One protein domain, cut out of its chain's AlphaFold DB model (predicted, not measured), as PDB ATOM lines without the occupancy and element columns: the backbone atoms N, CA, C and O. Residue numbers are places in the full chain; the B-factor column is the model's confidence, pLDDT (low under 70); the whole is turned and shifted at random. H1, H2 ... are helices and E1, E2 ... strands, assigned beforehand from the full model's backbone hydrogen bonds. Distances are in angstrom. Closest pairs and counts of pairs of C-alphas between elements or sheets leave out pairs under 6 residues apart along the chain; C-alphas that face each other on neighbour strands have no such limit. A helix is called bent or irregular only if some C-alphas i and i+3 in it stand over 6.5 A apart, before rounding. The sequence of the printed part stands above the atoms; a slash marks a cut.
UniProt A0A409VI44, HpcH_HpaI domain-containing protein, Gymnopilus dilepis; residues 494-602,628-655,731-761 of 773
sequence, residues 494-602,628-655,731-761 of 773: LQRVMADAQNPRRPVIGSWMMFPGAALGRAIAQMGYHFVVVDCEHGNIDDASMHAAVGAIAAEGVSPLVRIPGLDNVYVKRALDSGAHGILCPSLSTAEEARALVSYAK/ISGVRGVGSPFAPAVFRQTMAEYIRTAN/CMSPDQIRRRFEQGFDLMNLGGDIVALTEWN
ATOM      1  N   LEU A 494     168.062  84.800 181.068       95.62
ATOM      2  CA  LEU A 494     166.687  84.490 181.465       95.62
ATOM      3  C   LEU A 494     166.621  83.380 182.526       95.62
ATOM      4  O   LEU A 494     165.781  83.458 183.416       95.62
ATOM      5  N   GLN A 495     167.537  82.404 182.504       95.19
ATOM      6  CA  GLN A 495     167.605  81.355 183.534       95.19
ATOM      7  C   GLN A 495     167.792  81.955 184.935       95.19
ATOM      8  O   GLN A 495     167.079  81.596 185.870       95.19
ATOM      9  N   ARG A 496     168.687  82.943 185.068       94.44
ATOM     10  CA  ARG A 496     168.870  83.685 186.323       94.44
ATOM     11  C   ARG A 496     167.618  84.452 186.727       94.44
ATOM     12  O   ARG A 496     167.208  84.383 187.879       94.44
ATOM     13  N   VAL A 497     167.010  85.177 185.786       95.00
ATOM     14  CA  VAL A 497     165.788  85.957 186.041       95.00
ATOM     15  C   VAL A 497     164.678  85.063 186.596       95.00
ATOM     16  O   VAL A 497     164.033  85.446 187.575       95.00
ATOM     17  N   MET A 498     164.488  83.879 186.007       95.56
ATOM     18  CA  MET A 498     163.500  82.892 186.445       95.56
ATOM     19  C   MET A 498     163.844  82.305 187.817       95.56
ATOM     20  O   MET A 498     162.971  82.253 188.682       95.56
ATOM     21  N   ALA A 499     165.102  81.924 188.056       93.88
ATOM     22  CA  ALA A 499     165.551  81.395 189.344       93.88
ATOM     23  C   ALA A 499     165.376  82.419 190.480       93.88
ATOM     24  O   ALA A 499     164.735  82.126 191.491       93.88
ATOM     25  N   ASP A 500     165.840  83.655 190.276       92.00
ATOM     26  CA  ASP A 500     165.687  84.754 191.234       92.00
ATOM     27  C   ASP A 500     164.203  85.091 191.478       92.00
ATOM     28  O   ASP A 500     163.848  85.681 192.499       92.00
ATOM     29  N   ALA A 501     163.321  84.764 190.526       92.50
ATOM     30  CA  ALA A 501     161.889  84.993 190.639       92.50
ATOM     31  C   ALA A 501     161.127  83.923 191.427       92.50
ATOM     32  O   ALA A 501     159.951  84.134 191.716       92.50
ATOM     33  N   GLN A 502     161.764  82.813 191.806       89.62
ATOM     34  CA  GLN A 502     161.128  81.760 192.602       89.62
ATOM     35  C   GLN A 502     161.191  82.027 194.114       89.62
ATOM     36  O   GLN A 502     160.348  81.515 194.852       89.62
ATOM     37  N   ASN A 503     162.140  82.842 194.602       86.38
ATOM     38  CA  ASN A 503     162.330  83.063 196.040       86.38
ATOM     39  C   ASN A 503     162.707  84.523 196.406       86.38
ATOM     40  O   ASN A 503     163.886  84.876 196.360       86.38
ATOM     41  N   PRO A 504     161.741  85.375 196.822       87.06
ATOM     42  CA  PRO A 504     160.303  85.106 196.894       87.06
ATOM     43  C   PRO A 504     159.657  85.052 195.501       87.06
ATOM     44  O   PRO A 504     160.106  85.729 194.577       87.06
ATOM     45  N   ARG A 505     158.565  84.283 195.376       91.50
ATOM     46  CA  ARG A 505     157.812  84.140 194.122       91.50
ATOM     47  C   ARG A 505     157.334  85.504 193.599       91.50
ATOM     48  O   ARG A 505     156.548  86.178 194.267       91.50
ATOM     49  N   ARG A 506     157.768  85.890 192.399       93.31
ATOM     50  CA  ARG A 506     157.400  87.140 191.704       93.31
ATOM     51  C   ARG A 506     157.089  86.874 190.224       93.31
ATOM     52  O   ARG A 506     157.670  85.954 189.655       93.31
ATOM     53  N   PRO A 507     156.201  87.659 189.589       91.69
ATOM     54  CA  PRO A 507     155.906  87.488 188.170       91.69
ATOM     55  C   PRO A 507     157.095  87.936 187.314       91.69
ATOM     56  O   PRO A 507     157.632  89.028 187.519       91.69
ATOM     57  N   VAL A 508     157.470  87.132 186.317       97.44
ATOM     58  CA  VAL A 508     158.424  87.536 185.278       97.44
ATOM     59  C   VAL A 508     157.640  88.103 184.102       97.44
ATOM     60  O   VAL A 508     156.882  87.398 183.444       97.44
ATOM     61  N   ILE A 509     157.792  89.404 183.862       97.44
ATOM     62  CA  ILE A 509     157.002  90.150 182.870       97.44
ATOM     63  C   ILE A 509     157.900  90.647 181.742       97.44
ATOM     64  O   ILE A 509     158.955  91.227 182.023       97.44
ATOM     65  N   GLY A 510     157.466  90.458 180.498       96.75
ATOM     66  CA  GLY A 510     158.160  90.916 179.294       96.75
ATOM     67  C   GLY A 510     157.253  91.622 178.290       96.75
ATOM     68  O   GLY A 510     156.076  91.835 178.571       96.75
ATOM     69  N   SER A 511     157.824  91.992 177.143       96.06
ATOM     70  CA  SER A 511     157.117  92.634 176.023       96.06
ATOM     71  C   SER A 511     157.486  91.983 174.686       96.06
ATOM     72  O   SER A 511     158.625  91.540 174.514       96.06
ATOM     73  N   TRP A 512     156.544  91.936 173.738       96.69
ATOM     74  CA  TRP A 512     156.807  91.543 172.352       96.69
ATOM     75  C   TRP A 512     157.328  92.738 171.547       96.69
ATOM     76  O   TRP A 512     156.796  93.846 171.625       96.69
ATOM     77  N   MET A 513     158.342  92.492 170.730       97.19
ATOM     78  CA  MET A 513     158.881  93.436 169.762       97.19
ATOM     79  C   MET A 513     158.625  92.881 168.362       97.19
ATOM     80  O   MET A 513     159.135  91.812 168.022       97.19
ATOM     81  N   MET A 514     157.833  93.602 167.573       96.31
ATOM     82  CA  MET A 514     157.413  93.213 166.225       96.31
ATOM     83  C   MET A 514     157.957  94.156 165.150       96.31
ATOM     84  O   MET A 514     158.023  93.777 163.980       96.31
ATOM     85  N   PHE A 515     158.360  95.376 165.509       97.06
ATOM     86  CA  PHE A 515     159.052  96.280 164.596       97.06
ATOM     87  C   PHE A 515     160.572  96.086 164.665       97.06
ATOM     88  O   PHE A 515     161.129  95.854 165.740       97.06
ATOM     89  N   PRO A 516     161.285  96.237 163.537       96.38
ATOM     90  CA  PRO A 516     162.734  96.139 163.529       96.38
ATOM     91  C   PRO A 516     163.368  97.396 164.143       96.38
ATOM     92  O   PRO A 516     162.894  98.517 163.948       96.38
ATOM     93  N   GLY A 517     164.498  97.223 164.833       94.00
ATOM     94  CA  GLY A 517     165.369  98.336 165.210       94.00
ATOM     95  C   GLY A 517     165.991  98.226 166.599       94.00
ATOM     96  O   GLY A 517     165.304  98.160 167.614       94.00
ATOM     97  N   ALA A 518     167.319  98.335 166.666       96.19
ATOM     98  CA  ALA A 518     168.058  98.342 167.931       96.19
ATOM     99  C   ALA A 518     167.641  99.489 168.873       96.19
ATOM    100  O   ALA A 518     167.592  99.310 170.088       96.19
ATOM    101  N   ALA A 519     167.321 100.668 168.324       96.25
ATOM    102  CA  ALA A 519     166.854 101.807 169.115       96.25
ATOM    103  C   ALA A 519     165.510 101.517 169.799       96.25
ATOM    104  O   ALA A 519     165.333 101.859 170.967       96.25
ATOM    105  N   LEU A 520     164.602 100.837 169.093       95.75
ATOM    106  CA  LEU A 520     163.333 100.391 169.655       95.75
ATOM    107  C   LEU A 520     163.559  99.340 170.747       95.75
ATOM    108  O   LEU A 520     163.019  99.484 171.838       95.75
ATOM    109  N   GLY A 521     164.429  98.355 170.498       96.38
ATOM    110  CA  GLY A 521     164.805  97.355 171.500       96.38
ATOM    111  C   GLY A 521     165.321  97.978 172.805       96.38
ATOM    112  O   GLY A 521     164.879  97.587 173.883       96.38
ATOM    113  N   ARG A 522     166.178  99.011 172.728       95.94
ATOM    114  CA  ARG A 522     166.622  99.767 173.919       95.94
ATOM    115  C   ARG A 522     165.477 100.509 174.599       95.94
ATOM    116  O   ARG A 522     165.365 100.457 175.820       95.94
ATOM    117  N   ALA A 523     164.631 101.185 173.822       95.62
ATOM    118  CA  ALA A 523     163.504 101.938 174.361       95.62
ATOM    119  C   ALA A 523     162.538 101.032 175.140       95.62
ATOM    120  O   ALA A 523     162.123 101.396 176.237       95.62
ATOM    121  N   ILE A 524     162.233  99.839 174.613       95.25
ATOM    122  CA  ILE A 524     161.409  98.832 175.298       95.25
ATOM    123  C   ILE A 524     162.128  98.315 176.551       95.25
ATOM    124  O   ILE A 524     161.531  98.271 177.626       95.25
ATOM    125  N   ALA A 525     163.414  97.966 176.455       94.94
ATOM    126  CA  ALA A 525     164.180  97.428 177.582       94.94
ATOM    127  C   ALA A 525     164.241  98.397 178.783       94.94
ATOM    128  O   ALA A 525     164.159  97.976 179.937       94.94
ATOM    129  N   GLN A 526     164.287  99.706 178.532       94.44
ATOM    130  CA  GLN A 526     164.312 100.733 179.579       94.44
ATOM    131  C   GLN A 526     162.975 100.915 180.322       94.44
ATOM    132  O   GLN A 526     162.932 101.616 181.332       94.44
ATOM    133  N   MET A 527     161.891 100.262 179.885       92.56
ATOM    134  CA  MET A 527     160.577 100.334 180.543       92.56
ATOM    135  C   MET A 527     160.475  99.473 181.816       92.56
ATOM    136  O   MET A 527     159.468  99.540 182.519       92.56
ATOM    137  N   GLY A 528     161.505  98.682 182.138       90.38
ATOM    138  CA  GLY A 528     161.538  97.834 183.337       90.38
ATOM    139  C   GLY A 528     161.018  96.408 183.129       90.38
ATOM    140  O   GLY A 528     160.691  95.733 184.106       90.38
ATOM    141  N   TYR A 529     160.945  95.941 181.880       95.94
ATOM    142  CA  TYR A 529     160.674  94.539 181.564       95.94
ATOM    143  C   TYR A 529     161.843  93.629 181.968       95.94
ATOM    144  O   TYR A 529     163.003  94.031 181.955       95.94
ATOM    145  N   HIS A 530     161.539  92.376 182.303       97.31
ATOM    146  CA  HIS A 530     162.546  91.366 182.649       97.31
ATOM    147  C   HIS A 530     163.110  90.666 181.407       97.31
ATOM    148  O   HIS A 530     164.273  90.249 181.384       97.31
ATOM    149  N   PHE A 531     162.284  90.546 180.368       98.00
ATOM    150  CA  PHE A 531     162.657  89.998 179.072       98.00
ATOM    151  C   PHE A 531     161.923  90.722 177.942       98.00
ATOM    152  O   PHE A 531     160.883  91.343 178.159       98.00
ATOM    153  N   VAL A 532     162.458  90.625 176.731       98.31
ATOM    154  CA  VAL A 532     161.799  91.087 175.504       98.31
ATOM    155  C   VAL A 532     161.836  89.946 174.503       98.31
ATOM    156  O   VAL A 532     162.892  89.339 174.312       98.31
ATOM    157  N   VAL A 533     160.695  89.651 173.884       98.31
ATOM    158  CA  VAL A 533     160.617  88.677 172.794       98.31
ATOM    159  C   VAL A 533     160.772  89.402 171.472       98.31
ATOM    160  O   VAL A 533     159.933  90.217 171.106       98.31
ATOM    161  N   VAL A 534     161.853  89.102 170.765       98.38
ATOM    162  CA  VAL A 534     162.074  89.520 169.384       98.38
ATOM    163  C   VAL A 534     161.321  88.536 168.493       98.38
ATOM    164  O   VAL A 534     161.678  87.355 168.446       98.38
ATOM    165  N   ASP A 535     160.246  88.997 167.855       97.69
ATOM    166  CA  ASP A 535     159.360  88.147 167.061       97.69
ATOM    167  C   ASP A 535     159.838  88.046 165.608       97.69
ATOM    168  O   ASP A 535     159.647  88.971 164.821       97.69
ATOM    169  N   CYS A 536     160.456  86.919 165.253       97.88
ATOM    170  CA  CYS A 536     160.881  86.629 163.883       97.88
ATOM    171  C   CYS A 536     159.867  85.770 163.106       97.88
ATOM    172  O   CYS A 536     160.148  85.410 161.968       97.88
ATOM    173  N   GLU A 537     158.717  85.415 163.689       94.81
ATOM    174  CA  GLU A 537     157.686  84.630 162.998       94.81
ATOM    175  C   GLU A 537     156.642  85.525 162.324       94.81
ATOM    176  O   GLU A 537     156.369  85.382 161.132       94.81
ATOM    177  N   HIS A 538     156.056  86.455 163.083       93.31
ATOM    178  CA  HIS A 538     155.053  87.397 162.572       93.31
ATOM    179  C   HIS A 538     155.534  88.845 162.588       93.31
ATOM    180  O   HIS A 538     154.950  89.697 161.914       93.31
ATOM    181  N   GLY A 539     156.581  89.141 163.361       91.75
ATOM    182  CA  GLY A 539     157.196  90.457 163.370       91.75
ATOM    183  C   GLY A 539     157.898  90.756 162.049       91.75
ATOM    184  O   GLY A 539     158.379  89.874 161.340       91.75
ATOM    185  N   ASN A 540     158.004  92.042 161.727       94.00
ATOM    186  CA  ASN A 540     158.758  92.523 160.574       94.00
ATOM    187  C   ASN A 540     160.260  92.592 160.911       94.00
ATOM    188  O   ASN A 540     160.886  93.648 160.805       94.00
ATOM    189  N   ILE A 541     160.818  91.487 161.409       96.56
ATOM    190  CA  ILE A 541     162.182  91.400 161.933       96.56
ATOM    191  C   ILE A 541     162.923  90.300 161.182       96.56
ATOM    192  O   ILE A 541     162.744  89.111 161.437       96.56
ATOM    193  N   ASP A 542     163.788  90.724 160.267       94.69
ATOM    194  CA  ASP A 542     164.744  89.837 159.620       94.69
ATOM    195  C   ASP A 542     165.925  89.506 160.543       94.69
ATOM    196  O   ASP A 542     166.076  90.034 161.648       94.69
ATOM    197  N   ASP A 543     166.801  88.622 160.081       93.19
ATOM    198  CA  ASP A 543     167.906  88.129 160.894       93.19
ATOM    199  C   ASP A 543     168.907  89.232 161.294       93.19
ATOM    200  O   ASP A 543     169.380  89.273 162.430       93.19
ATOM    201  N   ALA A 544     169.172  90.193 160.403       94.25
ATOM    202  CA  ALA A 544     170.034  91.334 160.712       94.25
ATOM    203  C   ALA A 544     169.426  92.213 161.816       94.25
ATOM    204  O   ALA A 544     170.109  92.590 162.775       94.25
ATOM    205  N   SER A 545     168.126  92.499 161.717       96.88
ATOM    206  CA  SER A 545     167.385  93.257 162.724       96.88
ATOM    207  C   SER A 545     167.300  92.506 164.051       96.88
ATOM    208  O   SER A 545     167.444  93.133 165.102       96.88
ATOM    209  N   MET A 546     167.144  91.178 164.020       97.38
ATOM    210  CA  MET A 546     167.183  90.314 165.202       97.38
ATOM    211  C   MET A 546     168.538  90.418 165.906       97.38
ATOM    212  O   MET A 546     168.579  90.730 167.094       97.38
ATOM    213  N   HIS A 547     169.650  90.227 165.185       95.50
ATOM    214  CA  HIS A 547     171.000  90.341 165.747       95.50
ATOM    215  C   HIS A 547     171.239  91.711 166.400       95.50
ATOM    216  O   HIS A 547     171.760  91.794 167.517       95.50
ATOM    217  N   ALA A 548     170.811  92.788 165.737       96.25
ATOM    218  CA  ALA A 548     170.931  94.141 166.265       96.25
ATOM    219  C   ALA A 548     170.058  94.366 167.515       96.25
ATOM    220  O   ALA A 548     170.517  94.976 168.485       96.25
ATOM    221  N   ALA A 549     168.817  93.872 167.514       97.56
ATOM    222  CA  ALA A 549     167.889  94.000 168.635       97.56
ATOM    223  C   ALA A 549     168.352  93.199 169.859       97.56
ATOM    224  O   ALA A 549     168.372  93.742 170.960       97.56
ATOM    225  N   VAL A 550     168.789  91.949 169.673       98.06
ATOM    226  CA  VAL A 550     169.259  91.064 170.752       98.06
ATOM    227  C   VAL A 550     170.410  91.702 171.524       98.06
ATOM    228  O   VAL A 550     170.331  91.843 172.746       98.06
ATOM    229  N   GLY A 551     171.451  92.157 170.819       95.69
ATOM    230  CA  GLY A 551     172.585  92.827 171.455       95.69
ATOM    231  C   GLY A 551     172.182  94.127 172.156       95.69
ATOM    232  O   GLY A 551     172.680  94.429 173.241       95.69
ATOM    233  N   ALA A 552     171.250  94.882 171.571       97.12
ATOM    234  CA  ALA A 552     170.758  96.129 172.144       97.12
ATOM    235  C   ALA A 552     169.943  95.918 173.429       97.12
ATOM    236  O   ALA A 552     170.175  96.625 174.403       97.12
ATOM    237  N   ILE A 553     169.043  94.932 173.454       97.81
ATOM    238  CA  ILE A 553     168.225  94.574 174.622       97.81
ATOM    239  C   ILE A 553     169.120  94.078 175.764       97.81
ATOM    240  O   ILE A 553     169.010  94.553 176.895       97.81
ATOM    241  N   ALA A 554     170.053  93.172 175.463       96.12
ATOM    242  CA  ALA A 554     170.963  92.630 176.467       96.12
ATOM    243  C   ALA A 554     171.909  93.685 177.056       96.12
ATOM    244  O   ALA A 554     172.241  93.626 178.243       96.12
ATOM    245  N   ALA A 555     172.329  94.678 176.262       95.00
ATOM    246  CA  ALA A 555     173.160  95.779 176.744       95.00
ATOM    247  C   ALA A 555     172.466  96.609 177.842       95.00
ATOM    248  O   ALA A 555     173.147  97.082 178.754       95.00
ATOM    249  N   GLU A 556     171.134  96.715 177.802       95.56
ATOM    250  CA  GLU A 556     170.313  97.380 178.825       95.56
ATOM    251  C   GLU A 556     170.035  96.482 180.054       95.56
ATOM    252  O   GLU A 556     169.341  96.888 180.982       95.56
ATOM    253  N   GLY A 557     170.582  95.259 180.097       92.62
ATOM    254  CA  GLY A 557     170.420  94.324 181.217       92.62
ATOM    255  C   GLY A 557     169.098  93.549 181.221       92.62
ATOM    256  O   GLY A 557     168.789  92.887 182.212       92.62
ATOM    257  N   VAL A 558     168.336  93.605 180.128       97.12
ATOM    258  CA  VAL A 558     167.084  92.861 179.934       97.12
ATOM    259  C   VAL A 558     167.360  91.601 179.116       97.12
ATOM    260  O   VAL A 558     168.252  91.595 178.273       97.12
ATOM    261  N   SER A 559     166.636  90.505 179.359       97.75
ATOM    262  CA  SER A 559     166.894  89.248 178.643       97.75
ATOM    263  C   SER A 559     166.237  89.205 177.254       97.75
ATOM    264  O   SER A 559     165.008  89.191 177.189       97.75
ATOM    265  N   PRO A 560     166.998  89.122 176.145       97.94
ATOM    266  CA  PRO A 560     166.417  88.891 174.828       97.94
ATOM    267  C   PRO A 560     166.040  87.415 174.643       97.94
ATOM    268  O   PRO A 560     166.874  86.518 174.794       97.94
ATOM    269  N   LEU A 561     164.786  87.176 174.282       98.12
ATOM    270  CA  LEU A 561     164.246  85.890 173.847       98.12
ATOM    271  C   LEU A 561     163.884  86.023 172.363       98.12
ATOM    272  O   LEU A 561     163.284  87.019 171.981       98.12
ATOM    273  N   VAL A 562     164.248  85.065 171.515       98.56
ATOM    274  CA  VAL A 562     163.880  85.110 170.086       98.56
ATOM    275  C   VAL A 562     162.768  84.106 169.818       98.56
ATOM    276  O   VAL A 562     162.951  82.916 170.081       98.56
ATOM    277  N   ARG A 563     161.631  84.559 169.277       98.25
ATOM    278  CA  ARG A 563     160.618  83.658 168.712       98.25
ATOM    279  C   ARG A 563     161.035  83.304 167.289       98.25
ATOM    280  O   ARG A 563     161.093  84.185 166.436       98.25
ATOM    281  N   ILE A 564     161.405  82.047 167.063       97.88
ATOM    282  CA  ILE A 564     161.882  81.577 165.753       97.88
ATOM    283  C   ILE A 564     160.701  81.299 164.806       97.88
ATOM    284  O   ILE A 564     159.641  80.935 165.302       97.88
ATOM    285  N   PRO A 565     160.868  81.387 163.469       96.12
ATOM    286  CA  PRO A 565     159.771  81.160 162.514       96.12
ATOM    287  C   PRO A 565     159.156  79.751 162.544       96.12
ATOM    288  O   PRO A 565     158.066  79.533 162.033       96.12
ATOM    289  N   GLY A 566     159.882  78.771 163.083       94.50
ATOM    290  CA  GLY A 566     159.463  77.377 163.153       94.50
ATOM    291  C   GLY A 566     160.609  76.467 163.586       94.50
ATOM    292  O   GLY A 566     161.744  76.922 163.777       94.50
ATOM    293  N   LEU A 567     160.322  75.172 163.739       95.19
ATOM    294  CA  LEU A 567     161.325  74.177 164.114       95.19
ATOM    295  C   LEU A 567     162.266  73.877 162.941       95.19
ATOM    296  O   LEU A 567     162.062  72.937 162.179       95.19
ATOM    297  N   ASP A 568     163.344  74.648 162.852       94.75
ATOM    298  CA  ASP A 568     164.446  74.397 161.930       94.75
ATOM    299  C   ASP A 568     165.791  74.596 162.639       94.75
ATOM    300  O   ASP A 568     165.979  75.517 163.442       94.75
ATOM    301  N   ASN A 569     166.754  73.723 162.344       93.50
ATOM    302  CA  ASN A 569     168.082  73.781 162.943       93.50
ATOM    303  C   ASN A 569     168.821  75.094 162.621       93.50
ATOM    304  O   ASN A 569     169.561  75.601 163.469       93.50
ATOM    305  N   VAL A 570     168.620  75.650 161.425       93.31
ATOM    306  CA  VAL A 570     169.189  76.922 160.978       93.31
ATOM    307  C   VAL A 570     168.628  78.068 161.810       93.31
ATOM    308  O   VAL A 570     169.415  78.846 162.348       93.31
ATOM    309  N   TYR A 571     167.308  78.148 161.999       95.50
ATOM    310  CA  TYR A 571     166.701  79.216 162.801       95.50
ATOM    311  C   TYR A 571     167.153  79.165 164.262       95.50
ATOM    312  O   TYR A 571     167.536  80.192 164.820       95.50
ATOM    313  N   VAL A 572     167.205  77.969 164.860       95.44
ATOM    314  CA  VAL A 572     167.712  77.779 166.230       95.44
ATOM    315  C   VAL A 572     169.158  78.261 166.358       95.44
ATOM    316  O   VAL A 572     169.486  78.996 167.291       95.44
ATOM    317  N   LYS A 573     170.030  77.870 165.419       93.31
ATOM    318  CA  LYS A 573     171.440  78.278 165.423       93.31
ATOM    319  C   LYS A 573     171.585  79.788 165.301       93.31
ATOM    320  O   LYS A 573     172.247  80.380 166.142       93.31
ATOM    321  N   ARG A 574     170.941  80.410 164.310       93.94
ATOM    322  CA  ARG A 574     171.045  81.858 164.071       93.94
ATOM    323  C   ARG A 574     170.540  82.672 165.261       93.94
ATOM    324  O   ARG A 574     171.255  83.545 165.752       93.94
ATOM    325  N   ALA A 575     169.378  82.308 165.805       96.25
ATOM    326  CA  ALA A 575     168.829  82.944 166.997       96.25
ATOM    327  C   ALA A 575     169.796  82.861 168.190       96.25
ATOM    328  O   ALA A 575     170.087  83.871 168.826       96.25
ATOM    329  N   LEU A 576     170.357  81.684 168.479       95.50
ATOM    330  CA  LEU A 576     171.280  81.522 169.605       95.50
ATOM    331  C   LEU A 576     172.678  82.101 169.343       95.50
ATOM    332  O   LEU A 576     173.365  82.472 170.296       95.50
ATOM    333  N   ASP A 577     173.116  82.176 168.089       93.94
ATOM    334  CA  ASP A 577     174.395  82.776 167.695       93.94
ATOM    335  C   ASP A 577     174.351  84.303 167.791       93.94
ATOM    336  O   ASP A 577     175.384  84.912 168.058       93.94
ATOM    337  N   SER A 578     173.169  84.922 167.693       95.12
ATOM    338  CA  SER A 578     172.978  86.348 167.998       95.12
ATOM    339  C   SER A 578     173.252  86.715 169.462       95.12
ATOM    340  O   SER A 578     173.460  87.884 169.776       95.12
ATOM    341  N   GLY A 579     173.276  85.719 170.357       95.06
ATOM    342  CA  GLY A 579     173.400  85.911 171.800       95.06
ATOM    343  C   GLY A 579     172.077  85.935 172.552       95.06
ATOM    344  O   GLY A 579     172.067  86.294 173.727       95.06
ATOM    345  N   ALA A 580     170.977  85.524 171.918       97.19
ATOM    346  CA  ALA A 580     169.701  85.369 172.598       97.19
ATOM    347  C   ALA A 580     169.858  84.505 173.863       97.19
ATOM    348  O   ALA A 580     170.504  83.451 173.849       97.19
ATOM    349  N   HIS A 581     169.257  84.947 174.968       97.25
ATOM    350  CA  HIS A 581     169.273  84.193 176.224       97.25
ATOM    351  C   HIS A 581     168.405  82.936 176.142       97.25
ATOM    352  O   HIS A 581     168.590  81.994 176.913       97.25
ATOM    353  N   GLY A 582     167.486  82.903 175.183       96.75
ATOM    354  CA  GLY A 582     166.701  81.733 174.869       96.75
ATOM    355  C   GLY A 582     166.009  81.830 173.523       96.75
ATOM    356  O   GLY A 582     166.103  82.844 172.827       96.75
ATOM    357  N   ILE A 583     165.265  80.778 173.207       97.88
ATOM    358  CA  ILE A 583     164.385  80.702 172.041       97.88
ATOM    359  C   ILE A 583     162.968  80.311 172.455       97.88
ATOM    360  O   ILE A 583     162.784  79.559 173.412       97.88
ATOM    361  N   LEU A 584     161.985  80.808 171.712       97.94
ATOM    362  CA  LEU A 584     160.589  80.394 171.748       97.94
ATOM    363  C   LEU A 584     160.240  79.794 170.382       97.94
ATOM    364  O   LEU A 584     160.385  80.472 169.369       97.94
ATOM    365  N   CYS A 585     159.816  78.534 170.339       97.44
ATOM    366  CA  CYS A 585     159.434  77.881 169.085       97.44
ATOM    367  C   CYS A 585     157.903  77.751 168.981       97.44
ATOM    368  O   CYS A 585     157.315  77.155 169.889       97.44
ATOM    369  N   PRO A 586     157.277  78.271 167.907       96.12
ATOM    370  CA  PRO A 586     155.836  78.204 167.673       96.12
ATOM    371  C   PRO A 586     155.356  76.797 167.293       96.12
ATOM    372  O   PRO A 586     156.152  75.950 166.877       96.12
ATOM    373  N   SER A 587     154.046  76.578 167.421       90.75
ATOM    374  CA  SER A 587     153.267  75.484 166.815       90.75
ATOM    375  C   SER A 587     153.799  74.051 167.006       90.75
ATOM    376  O   SER A 587     153.555  73.158 166.193       90.75
ATOM    377  N   LEU A 588     154.484  73.793 168.118       92.19
ATOM    378  CA  LEU A 588     155.071  72.491 168.444       92.19
ATOM    379  C   LEU A 588     154.013  71.507 168.949       92.19
ATOM    380  O   LEU A 588     153.295  71.795 169.907       92.19
ATOM    381  N   SER A 589     153.931  70.329 168.325       93.06
ATOM    382  CA  SER A 589     152.801  69.414 168.527       93.06
ATOM    383  C   SER A 589     153.191  68.032 169.055       93.06
ATOM    384  O   SER A 589     152.318  67.297 169.516       93.06
ATOM    385  N   THR A 590     154.478  67.661 169.037       94.19
ATOM    386  CA  THR A 590     154.937  66.319 169.452       94.19
ATOM    387  C   THR A 590     156.160  66.319 170.380       94.19
ATOM    388  O   THR A 590     156.968  67.249 170.430       94.19
ATOM    389  N   ALA A 591     156.331  65.217 171.117       93.19
ATOM    390  CA  ALA A 591     157.482  64.976 171.991       93.19
ATOM    391  C   ALA A 591     158.804  64.790 171.215       93.19
ATOM    392  O   ALA A 591     159.893  65.043 171.737       93.19
ATOM    393  N   GLU A 592     158.737  64.276 169.989       92.44
ATOM    394  CA  GLU A 592     159.860  64.130 169.063       92.44
ATOM    395  C   GLU A 592     160.392  65.494 168.626       92.44
ATOM    396  O   GLU A 592     161.595  65.742 168.716       92.44
ATOM    397  N   GLU A 593     159.502  66.393 168.217       94.06
ATOM    398  CA  GLU A 593     159.857  67.754 167.822       94.06
ATOM    399  C   GLU A 593     160.449  68.540 169.006       94.06
ATOM    400  O   GLU A 593     161.476  69.205 168.857       94.06
ATOM    401  N   ALA A 594     159.892  68.385 170.214       93.75
ATOM    402  CA  ALA A 594     160.460  68.963 171.435       93.75
ATOM    403  C   ALA A 594     161.891  68.459 171.710       93.75
ATOM    404  O   ALA A 594     162.788  69.239 172.044       93.75
ATOM    405  N   ARG A 595     162.145  67.156 171.508       92.38
ATOM    406  CA  ARG A 595     163.496  66.566 171.573       92.38
ATOM    407  C   ARG A 595     164.437  67.154 170.528       92.38
ATOM    408  O   ARG A 595     165.596  67.419 170.853       92.38
ATOM    409  N   ALA A 596     163.958  67.357 169.305       92.88
ATOM    410  CA  ALA A 596     164.741  67.958 168.235       92.88
ATOM    411  C   ALA A 596     165.117  69.409 168.566       92.88
ATOM    412  O   ALA A 596     166.297  69.748 168.494       92.88
ATOM    413  N   LEU A 597     164.167  70.228 169.036       94.88
ATOM    414  CA  LEU A 597     164.423  71.614 169.444       94.88
ATOM    415  C   LEU A 597     165.522  71.697 170.512       94.88
ATOM    416  O   LEU A 597     166.484  72.452 170.362       94.88
ATOM    417  N   VAL A 598     165.416  70.883 171.570       93.06
ATOM    418  CA  VAL A 598     166.427  70.842 172.638       93.06
ATOM    419  C   VAL A 598     167.782  70.391 172.098       93.06
ATOM    420  O   VAL A 598     168.803  71.002 172.411       93.06
ATOM    421  N   SER A 599     167.803  69.366 171.245       91.75
ATOM    422  CA  SER A 599     169.032  68.899 170.603       91.75
ATOM    423  C   SER A 599     169.696  69.996 169.759       91.75
ATOM    424  O   SER A 599     170.910  70.181 169.829       91.75
ATOM    425  N   TYR A 600     168.917  70.774 169.004       94.00
ATOM    426  CA  TYR A 600     169.425  71.865 168.165       94.00
ATOM    427  C   TYR A 600     169.974  73.037 168.983       94.00
ATOM    428  O   TYR A 600     170.925  73.688 168.551       94.00
ATOM    429  N   ALA A 601     169.407  73.288 170.165       92.69
ATOM    430  CA  ALA A 601     169.786  74.407 171.022       92.69
ATOM    431  C   ALA A 601     171.026  74.139 171.895       92.69
ATOM    432  O   ALA A 601     171.715  75.082 172.295       92.69
ATOM    433  N   LYS A 602     171.326  72.873 172.210       90.31
ATOM    434  CA  LYS A 602     172.427  72.490 173.110       90.31
ATOM    435  C   LYS A 602     173.675  72.041 172.333       90.31
ATOM    436  O   LYS A 602     173.595  71.470 171.246       90.31
ATOM    437  N   ILE A 628     170.171  64.068 176.519       58.78
ATOM    438  CA  ILE A 628     170.206  64.440 175.108       58.78
ATOM    439  C   ILE A 628     171.477  65.239 174.881       58.78
ATOM    440  O   ILE A 628     171.575  66.408 175.245       58.78
ATOM    441  N   SER A 629     172.466  64.582 174.276       69.56
ATOM    442  CA  SER A 629     173.592  65.298 173.687       69.56
ATOM    443  C   SER A 629     173.054  66.175 172.565       69.56
ATOM    444  O   SER A 629     172.417  65.662 171.645       69.56
ATOM    445  N   GLY A 630     173.309  67.478 172.638       83.44
ATOM    446  CA  GLY A 630     172.917  68.387 171.574       83.44
ATOM    447  C   GLY A 630     173.814  68.272 170.339       83.44
ATOM    448  O   GLY A 630     174.842  67.589 170.353       83.44
ATOM    449  N   VAL A 631     173.411  68.945 169.265       88.25
ATOM    450  CA  VAL A 631     174.082  68.958 167.953       88.25
ATOM    451  C   VAL A 631     174.458  70.370 167.502       88.25
ATOM    452  O   VAL A 631     174.845  70.576 166.348       88.25
ATOM    453  N   ARG A 632     174.346  71.370 168.389       87.56
ATOM    454  CA  ARG A 632     174.735  72.748 168.081       87.56
ATOM    455  C   ARG A 632     176.230  72.815 167.761       87.56
ATOM    456  O   ARG A 632     177.065  72.338 168.528       87.56
ATOM    457  N   GLY A 633     176.559  73.411 166.616       81.81
ATOM    458  CA  GLY A 633     177.938  73.694 166.215       81.81
ATOM    459  C   GLY A 633     178.456  74.973 166.869       81.81
ATOM    460  O   GLY A 633     177.671  75.842 167.239       81.81
ATOM    461  N   VAL A 634     179.776  75.094 167.014       77.69
ATOM    462  CA  VAL A 634     180.408  76.325 167.513       77.69
ATOM    463  C   VAL A 634     180.436  77.352 166.381       77.69
ATOM    464  O   VAL A 634     181.157  77.163 165.403       77.69
ATOM    465  N   GLY A 635     179.611  78.394 166.502       68.88
ATOM    466  CA  GLY A 635     179.513  79.504 165.552       68.88
ATOM    467  C   GLY A 635     180.388  80.709 165.917       68.88
ATOM    468  O   GLY A 635     181.270  80.636 166.777       68.88
ATOM    469  N   SER A 636     180.136  81.835 165.247       67.69
ATOM    470  CA  SER A 636     180.841  83.107 165.456       67.69
ATOM    471  C   SER A 636     180.721  83.622 166.904       67.69
ATOM    472  O   SER A 636     179.704  83.398 167.561       67.69
ATOM    473  N   PRO A 637     181.721  84.361 167.426       72.12
ATOM    474  CA  PRO A 637     181.809  84.750 168.838       72.12
ATOM    475  C   PRO A 637     180.854  85.883 169.269       72.12
ATOM    476  O   PRO A 637     181.136  86.568 170.250       72.12
ATOM    477  N   PHE A 638     179.717  86.075 168.595       85.69
ATOM    478  CA  PHE A 638     178.750  87.121 168.949       85.69
ATOM    479  C   PHE A 638     178.009  86.799 170.252       85.69
ATOM    480  O   PHE A 638     177.937  87.642 171.146       85.69
ATOM    481  N   ALA A 639     177.535  85.559 170.409       89.19
ATOM    482  CA  ALA A 639     176.828  85.142 171.615       89.19
ATOM    483  C   ALA A 639     177.646  85.308 172.914       89.19
ATOM    484  O   ALA A 639     177.120  85.901 173.857       89.19
ATOM    485  N   PRO A 640     178.932  84.900 172.991       90.94
ATOM    486  CA  PRO A 640     179.765  85.173 174.164       90.94
ATOM    487  C   PRO A 640     179.794  86.651 174.587       90.94
ATOM    488  O   PRO A 640     179.719  86.942 175.781       90.94
ATOM    489  N   ALA A 641     179.840  87.590 173.634       88.31
ATOM    490  CA  ALA A 641     179.878  89.022 173.937       88.31
ATOM    491  C   ALA A 641     178.593  89.505 174.628       88.31
ATOM    492  O   ALA A 641     178.666  90.288 175.577       88.31
ATOM    493  N   VAL A 642     177.431  88.990 174.212       91.88
ATOM    494  CA  VAL A 642     176.131  89.297 174.832       91.88
ATOM    495  C   VAL A 642     176.071  88.802 176.279       91.88
ATOM    496  O   VAL A 642     175.650  89.538 177.171       91.88
ATOM    497  N   PHE A 643     176.593  87.603 176.540       89.94
ATOM    498  CA  PHE A 643     176.701  87.043 177.891       89.94
ATOM    499  C   PHE A 643     177.853  87.637 178.722       89.94
ATOM    500  O   PHE A 643     177.977  87.309 179.900       89.94
ATOM    501  N   ARG A 644     178.684  88.518 178.140       90.00
ATOM    502  CA  ARG A 644     179.915  89.070 178.743       90.00
ATOM    503  C   ARG A 644     180.906  87.986 179.175       90.00
ATOM    504  O   ARG A 644     181.553  88.095 180.213       90.00
ATOM    505  N   GLN A 645     181.021  86.946 178.360       90.06
ATOM    506  CA  GLN A 645     181.883  85.794 178.582       90.06
ATOM    507  C   GLN A 645     182.927  85.677 177.472       90.06
ATOM    508  O   GLN A 645     182.708  86.071 176.325       90.06
ATOM    509  N   THR A 646     184.064  85.065 177.785       88.88
ATOM    510  CA  THR A 646     184.958  84.531 176.754       88.88
ATOM    511  C   THR A 646     184.283  83.367 176.023       88.88
ATOM    512  O   THR A 646     183.398  82.703 176.563       88.88
ATOM    513  N   MET A 647     184.737  83.045 174.808       85.62
ATOM    514  CA  MET A 647     184.222  81.881 174.071       85.62
ATOM    515  C   MET A 647     184.327  80.583 174.893       85.62
ATOM    516  O   MET A 647     183.399  79.779 174.923       85.62
ATOM    517  N   ALA A 648     185.440  80.387 175.603       84.44
ATOM    518  CA  ALA A 648     185.654  79.188 176.406       84.44
ATOM    519  C   ALA A 648     184.679  79.093 177.594       84.44
ATOM    520  O   ALA A 648     184.209  78.002 177.910       84.44
ATOM    521  N   GLU A 649     184.378  80.213 178.253       86.50
ATOM    522  CA  GLU A 649     183.359  80.276 179.311       86.50
ATOM    523  C   GLU A 649     181.968  80.020 178.745       86.50
ATOM    524  O   GLU A 649     181.266  79.150 179.258       86.50
ATOM    525  N   TYR A 650     181.618  80.682 177.638       88.81
ATOM    526  CA  TYR A 650     180.323  80.517 176.990       88.81
ATOM    527  C   TYR A 650     180.054  79.058 176.627       88.81
ATOM    528  O   TYR A 650     179.025  78.528 177.020       88.81
ATOM    529  N   ILE A 651     180.987  78.355 175.976       86.44
ATOM    530  CA  ILE A 651     180.800  76.933 175.636       86.44
ATOM    531  C   ILE A 651     180.585  76.062 176.885       86.44
ATOM    532  O   ILE A 651     179.776  75.136 176.852       86.44
ATOM    533  N   ARG A 652     181.252  76.370 178.007       84.38
ATOM    534  CA  ARG A 652     181.057  75.641 179.273       84.38
ATOM    535  C   ARG A 652     179.709  75.930 179.928       84.38
ATOM    536  O   ARG A 652     179.180  75.068 180.626       84.38
ATOM    537  N   THR A 653     179.160  77.130 179.755       87.69
ATOM    538  CA  THR A 653     177.939  77.553 180.453       87.69
ATOM    539  C   THR A 653     176.688  77.567 179.575       87.69
ATOM    540  O   THR A 653     175.587  77.517 180.111       87.69
ATOM    541  N   ALA A 654     176.806  77.587 178.248       89.00
ATOM    542  CA  ALA A 654     175.692  77.777 177.315       89.00
ATOM    543  C   ALA A 654     174.594  76.726 177.498       89.00
ATOM    544  O   ALA A 654     173.424  77.074 177.606       89.00
ATOM    545  N   ASN A 655     174.957  75.449 177.654       89.12
ATOM    546  CA  ASN A 655     173.962  74.396 177.863       89.12
ATOM    547  C   ASN A 655     173.116  74.607 179.127       89.12
ATOM    548  O   ASN A 655     171.945  74.231 179.119       89.12
ATOM    549  N   CYS A 731     149.803  87.841 177.236       94.06
ATOM    550  CA  CYS A 731     148.763  88.684 177.812       94.06
ATOM    551  C   CYS A 731     148.775  90.089 177.191       94.06
ATOM    552  O   CYS A 731     149.804  90.570 176.726       94.06
ATOM    553  N   MET A 732     147.623  90.754 177.190       88.94
ATOM    554  CA  MET A 732     147.400  92.066 176.566       88.94
ATOM    555  C   MET A 732     147.106  93.169 177.586       88.94
ATOM    556  O   MET A 732     147.120  94.343 177.240       88.94
ATOM    557  N   SER A 733     146.847  92.820 178.850       90.62
ATOM    558  CA  SER A 733     146.537  93.808 179.887       90.62
ATOM    559  C   SER A 733     147.112  93.444 181.259       90.62
ATOM    560  O   SER A 733     147.282  92.259 181.571       90.62
ATOM    561  N   PRO A 734     147.356  94.440 182.133       92.62
ATOM    562  CA  PRO A 734     147.808  94.194 183.503       92.62
ATOM    563  C   PRO A 734     146.840  93.340 184.329       92.62
ATOM    564  O   PRO A 734     147.274  92.543 185.162       92.62
ATOM    565  N   ASP A 735     145.531  93.480 184.105       94.12
ATOM    566  CA  ASP A 735     144.530  92.688 184.824       94.12
ATOM    567  C   ASP A 735     144.570  91.219 184.410       94.12
ATOM    568  O   ASP A 735     144.420  90.340 185.259       94.12
ATOM    569  N   GLN A 736     144.832  90.941 183.132       93.69
ATOM    570  CA  GLN A 736     145.048  89.579 182.659       93.69
ATOM    571  C   GLN A 736     146.314  88.979 183.286       93.69
ATOM    572  O   GLN A 736     146.251  87.874 183.817       93.69
ATOM    573  N   ILE A 737     147.423  89.730 183.335       95.56
ATOM    574  CA  ILE A 737     148.662  89.290 184.001       95.56
ATOM    575  C   ILE A 737     148.414  88.964 185.473       95.56
ATOM    576  O   ILE A 737     148.845  87.915 185.941       95.56
ATOM    577  N   ARG A 738     147.693  89.821 186.209       96.06
ATOM    578  CA  ARG A 738     147.374  89.567 187.623       96.06
ATOM    579  C   ARG A 738     146.610  88.255 187.789       96.06
ATOM    580  O   ARG A 738     147.020  87.423 188.592       96.06
ATOM    581  N   ARG A 739     145.563  88.040 186.982       95.56
ATOM    582  CA  ARG A 739     144.778  86.796 186.999       95.56
ATOM    583  C   ARG A 739     145.635  85.569 186.679       95.56
ATOM    584  O   ARG A 739     145.540  84.566 187.378       95.56
ATOM    585  N   ARG A 740     146.480  85.629 185.644       96.25
ATOM    586  CA  ARG A 740     147.348  84.500 185.258       96.25
ATOM    587  C   ARG A 740     148.416  84.214 186.308       96.25
ATOM    588  O   ARG A 740     148.659  83.056 186.632       96.25
ATOM    589  N   PHE A 741     149.002  85.241 186.911       96.69
ATOM    590  CA  PHE A 741     149.946  85.049 188.006       96.69
ATOM    591  C   PHE A 741     149.286  84.384 189.227       96.69
ATOM    592  O   PHE A 741     149.860  83.461 189.798       96.69
ATOM    593  N   GLU A 742     148.060  84.787 189.583       96.56
ATOM    594  CA  GLU A 742     147.265  84.155 190.651       96.56
ATOM    595  C   GLU A 742     146.914  82.690 190.347       96.56
ATOM    596  O   GLU A 742     146.905  81.864 191.258       96.56
ATOM    597  N   GLN A 743     146.682  82.350 189.074       95.94
ATOM    598  CA  GLN A 743     146.490  80.964 188.622       95.94
ATOM    599  C   GLN A 743     147.769  80.123 188.706       95.94
ATOM    600  O   GLN A 743     147.692  78.901 188.765       95.94
ATOM    601  N   GLY A 744     148.941  80.760 188.733       96.38
ATOM    602  CA  GLY A 744     150.227  80.089 188.886       96.38
ATOM    603  C   GLY A 744     151.179  80.235 187.700       96.38
ATOM    604  O   GLY A 744     152.237  79.615 187.729       96.38
ATOM    605  N   PHE A 745     150.878  81.048 186.688       97.81
ATOM    606  CA  PHE A 745     151.835  81.312 185.609       97.81
ATOM    607  C   PHE A 745     153.111  81.990 186.133       97.81
ATOM    608  O   PHE A 745     153.069  82.808 187.056       97.81
ATOM    609  N   ASP A 746     154.254  81.649 185.537       97.19
ATOM    610  CA  ASP A 746     155.579  82.104 185.971       97.19
ATOM    611  C   ASP A 746     156.083  83.281 185.121       97.19
ATOM    612  O   ASP A 746     156.658  84.238 185.645       97.19
ATOM    613  N   LEU A 747     155.822  83.225 183.809       97.31
ATOM    614  CA  LEU A 747     156.301  84.183 182.815       97.31
ATOM    615  C   LEU A 747     155.145  84.682 181.938       97.31
ATOM    616  O   LEU A 747     154.484  83.899 181.266       97.31
ATOM    617  N   MET A 748     154.896  85.987 181.902       97.38
ATOM    618  CA  MET A 748     153.815  86.570 181.097       97.38
ATOM    619  C   MET A 748     154.323  87.719 180.241       97.38
ATOM    620  O   MET A 748     155.164  88.513 180.660       97.38
ATOM    621  N   ASN A 749     153.780  87.822 179.036       94.06
ATOM    622  CA  ASN A 749     154.020  88.967 178.176       94.06
ATOM    623  C   ASN A 749     152.964  90.059 178.392       94.06
ATOM    624  O   ASN A 749     151.810  89.723 178.632       94.06
ATOM    625  N   LEU A 750     153.333  91.335 178.264       93.00
ATOM    626  CA  LEU A 750     152.413  92.472 178.248       93.00
ATOM    627  C   LEU A 750     152.405  93.131 176.861       93.00
ATOM    628  O   LEU A 750     153.160  94.068 176.601       93.00
ATOM    629  N   GLY A 751     151.531  92.638 175.985       89.56
ATOM    630  CA  GLY A 751     151.289  93.181 174.650       89.56
ATOM    631  C   GLY A 751     152.539  93.248 173.769       89.56
ATOM    632  O   GLY A 751     153.534  92.561 173.997       89.56
ATOM    633  N   GLY A 752     152.488  94.090 172.745       92.06
ATOM    634  CA  GLY A 752     153.626  94.350 171.870       92.06
ATOM    635  C   GLY A 752     153.736  95.822 171.504       92.06
ATOM    636  O   GLY A 752     152.803  96.599 171.715       92.06
ATOM    637  N   ASP A 753     154.873  96.199 170.937       93.75
ATOM    638  CA  ASP A 753     155.142  97.547 170.427       93.75
ATOM    639  C   ASP A 753     154.052  98.082 169.480       93.75
ATOM    640  O   ASP A 753     153.634  99.232 169.623       93.75
ATOM    641  N   ILE A 754     153.538  97.254 168.568       91.88
ATOM    642  CA  ILE A 754     152.453  97.637 167.658       91.88
ATOM    643  C   ILE A 754     151.155  97.947 168.404       91.88
ATOM    644  O   ILE A 754     150.531  98.963 168.117       91.88
ATOM    645  N   VAL A 755     150.802  97.130 169.400       88.44
ATOM    646  CA  VAL A 755     149.603  97.307 170.232       88.44
ATOM    647  C   VAL A 755     149.725  98.587 171.051       88.44
ATOM    648  O   VAL A 755     148.818  99.412 171.063       88.44
ATOM    649  N   ALA A 756     150.877  98.798 171.688       90.19
ATOM    650  CA  ALA A 756     151.125  99.999 172.474       90.19
ATOM    651  C   ALA A 756     151.036 101.270 171.612       90.19
ATOM    652  O   ALA A 756     150.472 102.280 172.044       90.19
ATOM    653  N   LEU A 757     151.568 101.228 170.385       92.81
ATOM    654  CA  LEU A 757     151.528 102.354 169.460       92.81
ATOM    655  C   LEU A 757     150.104 102.650 168.975       92.81
ATOM    656  O   LEU A 757     149.712 103.821 168.939       92.81
ATOM    657  N   THR A 758     149.341 101.627 168.588       92.44
ATOM    658  CA  THR A 758     147.967 101.804 168.099       92.44
ATOM    659  C   THR A 758     147.050 102.279 169.218       92.44
ATOM    660  O   THR A 758     146.409 103.316 169.057       92.44
ATOM    661  N   GLU A 759     147.060 101.619 170.377       90.75
ATOM    662  CA  GLU A 759     146.215 101.983 171.521       90.75
ATOM    663  C   GLU A 759     146.490 103.408 172.009       90.75
ATOM    664  O   GLU A 759     145.556 104.167 172.284       90.75
ATOM    665  N   TRP A 760     147.761 103.813 172.088       93.94
ATOM    666  CA  TRP A 760     148.100 105.164 172.529       93.94
ATOM    667  C   TRP A 760     147.579 106.227 171.556       93.94
ATOM    668  O   TRP A 760     146.980 107.217 171.995       93.94
ATOM    669  N   ASN A 761     147.781 106.023 170.249       95.25
ATOM    670  CA  ASN A 761     147.328 106.960 169.221       95.25
ATOM    671  C   ASN A 761     145.802 107.010 169.141       95.25
ATOM    672  O   ASN A 761     145.243 108.105 169.123       95.25
TER     673      ASN A 761
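AT A GLANCE: This is residues 494 to 602, 628 to 655 and 731 to 761 of the 773 residues of the protein "HpcH_HpaI domain-containing protein" of Gymnopilus dilepis (UniProt A0A409VI44). Five parallel strands side by side form a sheet curled like part of a barrel but not closed, its edges E4 and E5 apart. H2, H3, H4 and H8 cover one face as a second layer, H1 sits at the end where the strands begin, and H6 and H7 pack together off the sheet. The 168 printed residues hold nine named helices and five named strands, in the order H1 E1 H2 E2 H3 E3 H4 E4 H5 H6 H7 H8 E5 H9; the sheet's order is E4 E3 E2 E1 E5 and the class is mixed. The whole is compact, with a radius of gyration of the C-alphas of 15.8 A and spans of 43 by 34 by 31 A.

IN THESE COORDINATES: Find C-alpha 494 at (166.687, 84.490, 181.465), where H1 begins, residues 494 to 500. Next come E1, 508 to 513, 16.6 A long; H2, 518 to 525; E2, 531 to 535; H3, 543 to 555, 18.4 A; E3, 559 to 563; H4, 569 to 577; E4, 582 to 585; and H5, 591 to 601, 15.5 A. After a cut look for H6, 638 to 642, and H7, 647 to 655, irregular, with C-alphas 652 and 655 7.3 A apart. After another cut come H8, 734 to 743, E5, 747 to 752, 15.2 A, and H9, 753 to 761, ending at C-alpha 761 (147.328, 106.960, 169.221).

HOW THE PARTS SIT: Start at the strongly twisted sheet, where these backbone pairs of neighbour strands are within hydrogen-bond range: N 510 and O 748 of E1 and E5 at 3.0 A, N 533 and O 511 of E2 and E1 at 2.9 A, N 534 and O 561 of E2 and E3 at 2.8 A, and N 584 and O 562 of E4 and E3 at 2.8 A. E1 H2 E2, E2 H3 E3 and E3 H4 E4 are strand-helix-strand units, parallel neighbours with a helix between, with right-handed crossovers. H3 runs along the strands over E3 and E2, at a height over the sheet of 9.3 A; H8 is over E5 at 9.5 A. H2 touches H3, C-alphas 518 and 549 closest at 4.4 A, and H4 touches H5, C-alphas 569 and 600 closest at 5.7 A. H6 touches H7, C-alphas 640 and 650 closest at 5.5 A. H1 is on the sheet, while H5 and H9 only graze it. Every O i to N i+4 pair is within hydrogen-bond range in H1, H2, H3, H4, H5, H6, H8 and H9, and 4 of 5 in H7.

THE WHOLE: C-alphas 629 and 761, the farthest apart, are 49.5 A from each other. Residues 603 to 627 and 656 to 730 are not printed, with gaps of 8.6 A and 29.0 A between C-alphas; no link printed whole is long. Look for pLDDT under 70 at 628 to 629 and 635 to 636.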